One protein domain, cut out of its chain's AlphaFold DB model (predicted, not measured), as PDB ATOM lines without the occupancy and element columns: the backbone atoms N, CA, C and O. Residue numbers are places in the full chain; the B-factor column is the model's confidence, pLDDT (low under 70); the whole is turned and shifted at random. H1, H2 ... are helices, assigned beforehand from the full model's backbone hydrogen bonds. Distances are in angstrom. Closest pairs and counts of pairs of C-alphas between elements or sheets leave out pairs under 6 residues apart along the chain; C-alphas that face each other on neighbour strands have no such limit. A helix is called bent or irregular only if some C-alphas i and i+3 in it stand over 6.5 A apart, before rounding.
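What this domain is: This is residues 5 to 60 of the 525 residues of the protein "Hypothetical protein" of Meloidogyne enterolobii (UniProt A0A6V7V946). One long helix, H2, makes the length of the model, and the shorter, kinked H1 folds back over its first part as a helical hairpin, while residues 40 to 60 of H2 stick out as a free arm. The printed part has 56 residues, with two named helices, H1 then H2, and no named strand; its class is all helix. It is extended, with a radius of gyration of the C-alphas of 16.0 A, and spans 53 by 17 by 16 A.

How they stand to each other: H2, residues 28 to 60, touches H1, residues 9 to 25, with its residues 31 to 38 alone. H1 touches H2 with residues 11 to 18 alone. The closest C-alphas of the two, those of Ile 15 and Thr 34, are 7.0 A apart. Their lines stand at a steep tilt of 39 degrees, opposite ways. H1 has a kink of 61 degrees near residue 19. In H2 every O i to N i+4 pair is within hydrogen-bond range; in H1, 8 of 13 are.

Where its parts are: H2 is 48.0 A long, from C-alpha 28 at (21.188, -22.436, -39.213) to C-alpha 60 at (-24.723, -16.738, -52.183). H1 is 22.5 A long and begins at C-alpha 9, (12.612, -21.849, -55.644). It is irregular: C-alphas 21 and 24 are 9.6 A apart.

The domain as a whole: The C-alphas farthest apart, those of Glu 24 and Ser 60, are 53.7 A apart. The printed part has no cut, and the link from H1 to H2 is tight. Mean pLDDT of the printed part is 85.2; residues 5 and 60 are under 70.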
ATOM      1  N   SER A   5      19.764 -26.112 -51.466       67.19
ATOM      2  CA  SER A   5      19.450 -26.813 -52.729       67.19
ATOM      3  C   SER A   5      18.259 -27.787 -52.675       67.19
ATOM      4  O   SER A   5      17.811 -28.251 -53.723       67.19
ATOM      5  N   LYS A   6      17.728 -28.100 -51.485       80.06
ATOM      6  CA  LYS A   6      16.569 -28.992 -51.290       80.06
ATOM      7  C   LYS A   6      15.250 -28.239 -51.067       80.06
ATOM      8  O   LYS A   6      14.217 -28.873 -50.859       80.06
ATOM      9  N   LEU A   7      15.265 -26.904 -51.097       80.38
ATOM     10  CA  LEU A   7      14.078 -26.070 -50.892       80.38
ATOM     11  C   LEU A   7      13.477 -25.590 -52.228       80.38
ATOM     12  O   LEU A   7      14.217 -25.291 -53.164       80.38
ATOM     13  N   PRO A   8      12.138 -25.461 -52.338       85.38
ATOM     14  CA  PRO A   8      11.495 -24.921 -53.535       85.38
ATOM     15  C   PRO A   8      12.000 -23.510 -53.899       85.38
ATOM     16  O   PRO A   8      12.141 -22.679 -52.997       85.38
ATOM     17  N   PRO A   9      12.157 -23.169 -55.196       83.38
ATOM     18  CA  PRO A   9      12.612 -21.849 -55.644       83.38
ATOM     19  C   PRO A   9      11.935 -20.622 -54.989       83.38
ATOM     20  O   PRO A   9      12.662 -19.730 -54.559       83.38
ATOM     21  N   PRO A  10      10.596 -20.554 -54.799       83.88
ATOM     22  CA  PRO A  10       9.963 -19.400 -54.141       83.88
ATOM     23  C   PRO A  10      10.152 -19.359 -52.613       83.88
ATOM     24  O   PRO A  10       9.725 -18.407 -51.970       83.88
ATOM     25  N   ILE A  11      10.734 -20.399 -52.004       87.19
ATOM     26  CA  ILE A  11      11.195 -20.378 -50.606       87.19
ATOM     27  C   ILE A  11      12.674 -19.976 -50.562       87.19
ATOM     28  O   ILE A  11      13.062 -19.215 -49.682       87.19
ATOM     29  N   LEU A  12      13.476 -20.406 -51.541       86.38
ATOM     30  CA  LEU A  12      14.861 -19.962 -51.715       86.38
ATOM     31  C   LEU A  12      14.979 -18.455 -51.952       86.38
ATOM     32  O   LEU A  12      15.746 -17.801 -51.259       86.38
ATOM     33  N   GLU A  13      14.181 -17.878 -52.853       86.94
ATOM     34  CA  GLU A  13      14.148 -16.424 -53.086       86.94
ATOM     35  C   GLU A  13      13.821 -15.642 -51.796       86.94
ATOM     36  O   GLU A  13      14.370 -14.575 -51.530       86.94
ATOM     37  N   GLU A  14      12.940 -16.202 -50.967       87.25
ATOM     38  CA  GLU A  14      12.497 -15.632 -49.692       87.25
ATOM     39  C   GLU A  14      13.550 -15.795 -48.573       87.25
ATOM     40  O   GLU A  14      13.590 -14.995 -47.640       87.25
ATOM     41  N   ILE A  15      14.431 -16.796 -48.692       87.62
ATOM     42  CA  ILE A  15      15.591 -17.032 -47.821       87.62
ATOM     43  C   ILE A  15      16.784 -16.170 -48.225       87.62
ATOM     44  O   ILE A  15      17.392 -15.571 -47.346       87.62
ATOM     45  N   PHE A  16      17.111 -16.059 -49.516       86.06
ATOM     46  CA  PHE A  16      18.214 -15.211 -49.975       86.06
ATOM     47  C   PHE A  16      17.956 -13.746 -49.607       86.06
ATOM     48  O   PHE A  16      18.787 -13.143 -48.943       86.06
ATOM     49  N   LYS A  17      16.732 -13.242 -49.824       87.06
ATOM     50  CA  LYS A  17      16.325 -11.909 -49.342       87.06
ATOM     51  C   LYS A  17      16.430 -11.736 -47.824       87.06
ATOM     52  O   LYS A  17      16.591 -10.614 -47.360       87.06
ATOM     53  N   ALA A  18      16.327 -12.801 -47.027       84.44
ATOM     54  CA  ALA A  18      16.611 -12.722 -45.593       84.44
ATOM     55  C   ALA A  18      18.126 -12.698 -45.326       84.44
ATOM     56  O   ALA A  18      18.592 -11.851 -44.573       84.44
ATOM     57  N   LYS A  19      18.889 -13.576 -45.985       83.38
ATOM     58  CA  LYS A  19      20.356 -13.696 -45.920       83.38
ATOM     59  C   LYS A  19      21.049 -12.363 -46.240       83.38
ATOM     60  O   LYS A  19      21.904 -11.934 -45.470       83.38
ATOM     61  N   ASP A  20      20.574 -11.647 -47.261       82.00
ATOM     62  CA  ASP A  20      21.030 -10.300 -47.643       82.00
ATOM     63  C   ASP A  20      20.915  -9.267 -46.499       82.00
ATOM     64  O   ASP A  20      21.702  -8.327 -46.431       82.00
ATOM     65  N   ASN A  21      19.960  -9.443 -45.574       77.69
ATOM     66  CA  ASN A  21      19.754  -8.565 -44.414       77.69
ATOM     67  C   ASN A  21      20.557  -8.983 -43.162       77.69
ATOM     68  O   ASN A  21      20.638  -8.201 -42.214       77.69
ATOM     69  N   TYR A  22      21.137 -10.190 -43.128       73.81
ATOM     70  CA  TYR A  22      21.962 -10.689 -42.010       73.81
ATOM     71  C   TYR A  22      23.465 -10.772 -42.342       73.81
ATOM     72  O   TYR A  22      24.290 -10.873 -41.430       73.81
ATOM     73  N   GLY A  23      23.829 -10.699 -43.625       74.62
ATOM     74  CA  GLY A  23      25.216 -10.704 -44.090       74.62
ATOM     75  C   GLY A  23      25.946 -12.016 -43.790       74.62
ATOM     76  O   GLY A  23      25.364 -13.101 -43.825       74.62
ATOM     77  N   GLU A  24      27.239 -11.922 -43.477       70.81
ATOM     78  CA  GLU A  24      28.117 -13.083 -43.254       70.81
ATOM     79  C   GLU A  24      27.735 -13.920 -42.019       70.81
ATOM     80  O   GLU A  24      28.078 -15.098 -41.934       70.81
ATOM     81  N   ASN A  25      26.954 -13.362 -41.087       74.44
ATOM     82  CA  ASN A  25      26.543 -14.019 -39.842       74.44
ATOM     83  C   ASN A  25      25.344 -14.981 -40.004       74.44
ATOM     84  O   ASN A  25      24.646 -15.264 -39.027       74.44
ATOM     85  N   TRP A  26      25.081 -15.483 -41.216       81.62
ATOM     86  CA  TRP A  26      23.938 -16.351 -41.526       81.62
ATOM     87  C   TRP A  26      24.077 -17.759 -40.925       81.62
ATOM     88  O   TRP A  26      24.772 -18.626 -41.457       81.62
ATOM     89  N   GLN A  27      23.373 -18.006 -39.817       85.19
ATOM     90  CA  GLN A  27      23.411 -19.279 -39.085       85.19
ATOM     91  C   GLN A  27      22.144 -20.129 -39.273       85.19
ATOM     92  O   GLN A  27      21.048 -19.627 -39.530       85.19
ATOM     93  N   THR A  28      22.270 -21.443 -39.061       84.69
ATOM     94  CA  THR A  28      21.188 -22.436 -39.213       84.69
ATOM     95  C   THR A  28      19.918 -22.091 -38.427       84.69
ATOM     96  O   THR A  28      18.813 -22.362 -38.896       84.69
ATOM     97  N   ASP A  29      20.037 -21.466 -37.252       85.00
ATOM     98  CA  ASP A  29      18.874 -21.078 -36.447       85.00
ATOM     99  C   ASP A  29      18.192 -19.787 -36.924       85.00
ATOM    100  O   ASP A  29      16.979 -19.642 -36.745       85.00
ATOM    101  N   GLN A  30      18.903 -18.915 -37.647       85.75
ATOM    102  CA  GLN A  30      18.281 -17.822 -38.403       85.75
ATOM    103  C   GLN A  30      17.474 -18.407 -39.567       85.75
ATOM    104  O   GLN A  30      16.273 -18.161 -39.639       85.75
ATOM    105  N   LEU A  31      18.064 -19.300 -40.375       85.81
ATOM    106  CA  LEU A  31      17.365 -20.041 -41.440       85.81
ATOM    107  C   LEU A  31      16.094 -20.743 -40.925       85.81
ATOM    108  O   LEU A  31      15.019 -20.595 -41.510       85.81
ATOM    109  N   ARG A  32      16.177 -21.466 -39.799       88.75
ATOM    110  CA  ARG A  32      15.018 -22.103 -39.141       88.75
ATOM    111  C   ARG A  32      13.963 -21.085 -38.695       88.75
ATOM    112  O   ARG A  32      12.768 -21.367 -38.784       88.75
ATOM    113  N   THR A  33      14.378 -19.914 -38.216       89.94
ATOM    114  CA  THR A  33      13.474 -18.843 -37.772       89.94
ATOM    115  C   THR A  33      12.780 -18.173 -38.958       89.94
ATOM    116  O   THR A  33      11.556 -18.041 -38.947       89.94
ATOM    117  N   THR A  34      13.515 -17.854 -40.024       89.38
ATOM    118  CA  THR A  34      12.978 -17.359 -41.298       89.38
ATOM    119  C   THR A  34      11.986 -18.355 -41.897       89.38
ATOM    120  O   THR A  34      10.870 -17.968 -42.230       89.38
ATOM    121  N   LEU A  35      12.311 -19.654 -41.942       89.06
ATOM    122  CA  LEU A  35      11.387 -20.700 -42.400       89.06
ATOM    123  C   LEU A  35      10.092 -20.751 -41.568       89.06
ATOM    124  O   LEU A  35       9.004 -20.799 -42.144       89.06
ATOM    125  N   LYS A  36      10.171 -20.657 -40.233       92.50
ATOM    126  CA  LYS A  36       8.980 -20.564 -39.361       92.50
ATOM    127  C   LYS A  36       8.139 -19.313 -39.653       92.50
ATOM    128  O   LYS A  36       6.913 -19.398 -39.678       92.50
ATOM    129  N   GLN A  37       8.766 -18.163 -39.910       91.69
ATOM    130  CA  GLN A  37       8.059 -16.931 -40.294       91.69
ATOM    131  C   GLN A  37       7.394 -17.047 -41.677       91.69
ATOM    132  O   GLN A  37       6.263 -16.594 -41.852       91.69
ATOM    133  N   ILE A  38       8.069 -17.675 -42.646       91.62
ATOM    134  CA  ILE A  38       7.546 -17.960 -43.989       91.62
ATOM    135  C   ILE A  38       6.300 -18.850 -43.904       91.62
ATOM    136  O   ILE A  38       5.272 -18.520 -44.500       91.62
ATOM    137  N   LEU A  39       6.367 -19.944 -43.136       93.12
ATOM    138  CA  LEU A  39       5.238 -20.850 -42.914       93.12
ATOM    139  C   LEU A  39       4.064 -20.124 -42.250       93.12
ATOM    140  O   LEU A  39       2.983 -20.081 -42.833       93.12
ATOM    141  N   LYS A  40       4.300 -19.425 -41.132       94.06
ATOM    142  CA  LYS A  40       3.262 -18.666 -40.415       94.06
ATOM    143  C   LYS A  40       2.571 -17.609 -41.291       94.06
ATOM    144  O   LYS A  40       1.364 -17.399 -41.177       94.06
ATOM    145  N   ARG A  41       3.303 -16.951 -42.201       91.12
ATOM    146  CA  ARG A  41       2.705 -16.029 -43.187       91.12
ATOM    147  C   ARG A  41       1.868 -16.764 -44.236       91.12
ATOM    148  O   ARG A  41       0.782 -16.295 -44.563       91.12
ATOM    149  N   LYS A  42       2.326 -17.912 -44.744       89.69
ATOM    150  CA  LYS A  42       1.592 -18.720 -45.738       89.69
ATOM    151  C   LYS A  42       0.334 -19.372 -45.141       89.69
ATOM    152  O   LYS A  42      -0.689 -19.433 -45.817       89.69
ATOM    153  N   GLU A  43       0.366 -19.753 -43.867       91.38
ATOM    154  CA  GLU A  43      -0.798 -20.180 -43.075       91.38
ATOM    155  C   GLU A  43      -1.814 -19.042 -42.900       91.38
ATOM    156  O   GLU A  43      -2.992 -19.221 -43.206       91.38
ATOM    157  N   GLY A  44      -1.364 -17.844 -42.506       90.25
ATOM    158  CA  GLY A  44      -2.231 -16.665 -42.392       90.25
ATOM    159  C   GLY A  44      -2.898 -16.267 -43.717       90.25
ATOM    160  O   GLY A  44      -4.077 -15.922 -43.735       90.25
ATOM    161  N   ILE A  45      -2.180 -16.378 -44.840       91.31
ATOM    162  CA  ILE A  45      -2.738 -16.138 -46.182       91.31
ATOM    163  C   ILE A  45      -3.821 -17.172 -46.528       91.31
ATOM    164  O   ILE A  45      -4.869 -16.783 -47.042       91.31
ATOM    165  N   LYS A  46      -3.618 -18.462 -46.212       90.56
ATOM    166  CA  LYS A  46      -4.658 -19.491 -46.392       90.56
ATOM    167  C   LYS A  46      -5.901 -19.196 -45.553       90.56
ATOM    168  O   LYS A  46      -6.994 -19.174 -46.103       90.56
ATOM    169  N   ALA A  47      -5.732 -18.881 -44.267       90.50
ATOM    170  CA  ALA A  47      -6.851 -18.569 -43.377       90.50
ATOM    171  C   ALA A  47      -7.707 -17.392 -43.887       90.50
ATOM    172  O   ALA A  47      -8.934 -17.454 -43.827       90.50
ATOM    173  N   LEU A  48      -7.081 -16.351 -44.450       90.31
ATOM    174  CA  LEU A  48      -7.788 -15.223 -45.070       90.31
ATOM    175  C   LEU A  48      -8.520 -15.612 -46.367       90.31
ATOM    176  O   LEU A  48      -9.621 -15.124 -46.618       90.31
ATOM    177  N   ASP A  49      -7.934 -16.480 -47.193       91.81
ATOM    178  CA  ASP A  49      -8.568 -16.984 -48.419       91.81
ATOM    179  C   ASP A  49      -9.751 -17.922 -48.112       91.81
ATOM    180  O   ASP A  49     -10.797 -17.845 -48.757       91.81
ATOM    181  N   ASP A  50      -9.640 -18.752 -47.075       91.38
ATOM    182  CA  ASP A  50     -10.716 -19.634 -46.614       91.38
ATOM    183  C   ASP A  50     -11.854 -18.849 -45.938       91.38
ATOM    184  O   ASP A  50     -13.020 -19.047 -46.286       91.38
ATOM    185  N   GLN A  51     -11.543 -17.856 -45.094       91.81
ATOM    186  CA  GLN A  51     -12.538 -16.908 -44.569       91.81
ATOM    187  C   GLN A  51     -13.253 -16.151 -45.703       91.81
ATOM    188  O   GLN A  51     -14.460 -15.910 -45.644       91.81
ATOM    189  N   ARG A  52     -12.532 -15.791 -46.774       92.06
ATOM    190  CA  ARG A  52     -13.111 -15.127 -47.949       92.06
ATOM    191  C   ARG A  52     -14.055 -16.041 -48.737       92.06
ATOM    192  O   ARG A  52     -15.080 -15.550 -49.213       92.06
ATOM    193  N   LYS A  53     -13.746 -17.336 -48.867       91.44
ATOM    194  CA  LYS A  53     -14.655 -18.335 -49.468       91.44
ATOM    195  C   LYS A  53     -15.925 -18.462 -48.638       91.44
ATOM    196  O   LYS A  53     -17.010 -18.314 -49.188       91.44
ATOM    197  N   GLU A  54     -15.786 -18.625 -47.324       88.94
ATOM    198  CA  GLU A  54     -16.912 -18.769 -46.399       88.94
ATOM    199  C   GLU A  54     -17.850 -17.543 -46.436       88.94
ATOM    200  O   GLU A  54     -19.069 -17.684 -46.513       88.94
ATOM    201  N   LEU A  55     -17.293 -16.325 -46.471       83.25
ATOM    202  CA  LEU A  55     -18.064 -15.090 -46.655       83.25
ATOM    203  C   LEU A  55     -18.783 -15.042 -48.014       83.25
ATOM    204  O   LEU A  55     -19.938 -14.629 -48.083       83.25
ATOM    205  N   ASN A  56     -18.131 -15.477 -49.095       81.00
ATOM    206  CA  ASN A  56     -18.728 -15.499 -50.431       81.00
ATOM    207  C   ASN A  56     -19.852 -16.549 -50.552       81.00
ATOM    208  O   ASN A  56     -20.881 -16.284 -51.172       81.00
ATOM    209  N   GLU A  57     -19.691 -17.715 -49.926       81.06
ATOM    210  CA  GLU A  57     -20.716 -18.761 -49.854       81.06
ATOM    211  C   GLU A  57     -21.915 -18.284 -49.006       81.06
ATOM    212  O   GLU A  57     -23.053 -18.343 -49.479       81.06
ATOM    213  N   LYS A  58     -21.684 -17.649 -47.845       76.12
ATOM    214  CA  LYS A  58     -22.735 -16.986 -47.040       76.12
ATOM    215  C   LYS A  58     -23.500 -15.906 -47.820       76.12
ATOM    216  O   LYS A  58     -24.717 -15.807 -47.683       76.12
ATOM    217  N   ILE A  59     -22.824 -15.134 -48.676       71.00
ATOM    218  CA  ILE A  59     -23.482 -14.162 -49.569       71.00
ATOM    219  C   ILE A  59     -24.365 -14.871 -50.611       71.00
ATOM    220  O   ILE A  59     -25.470 -14.402 -50.872       71.00
ATOM    221  N   SER A  60     -23.933 -16.007 -51.174       65.94
ATOM    222  CA  SER A  60     -24.723 -16.738 -52.183       65.94
ATOM    223  C   SER A  60     -26.010 -17.381 -51.651       65.94
ATOM    224  O   SER A  60     -26.969 -17.515 -52.408       65.94
TER     225      SER A  60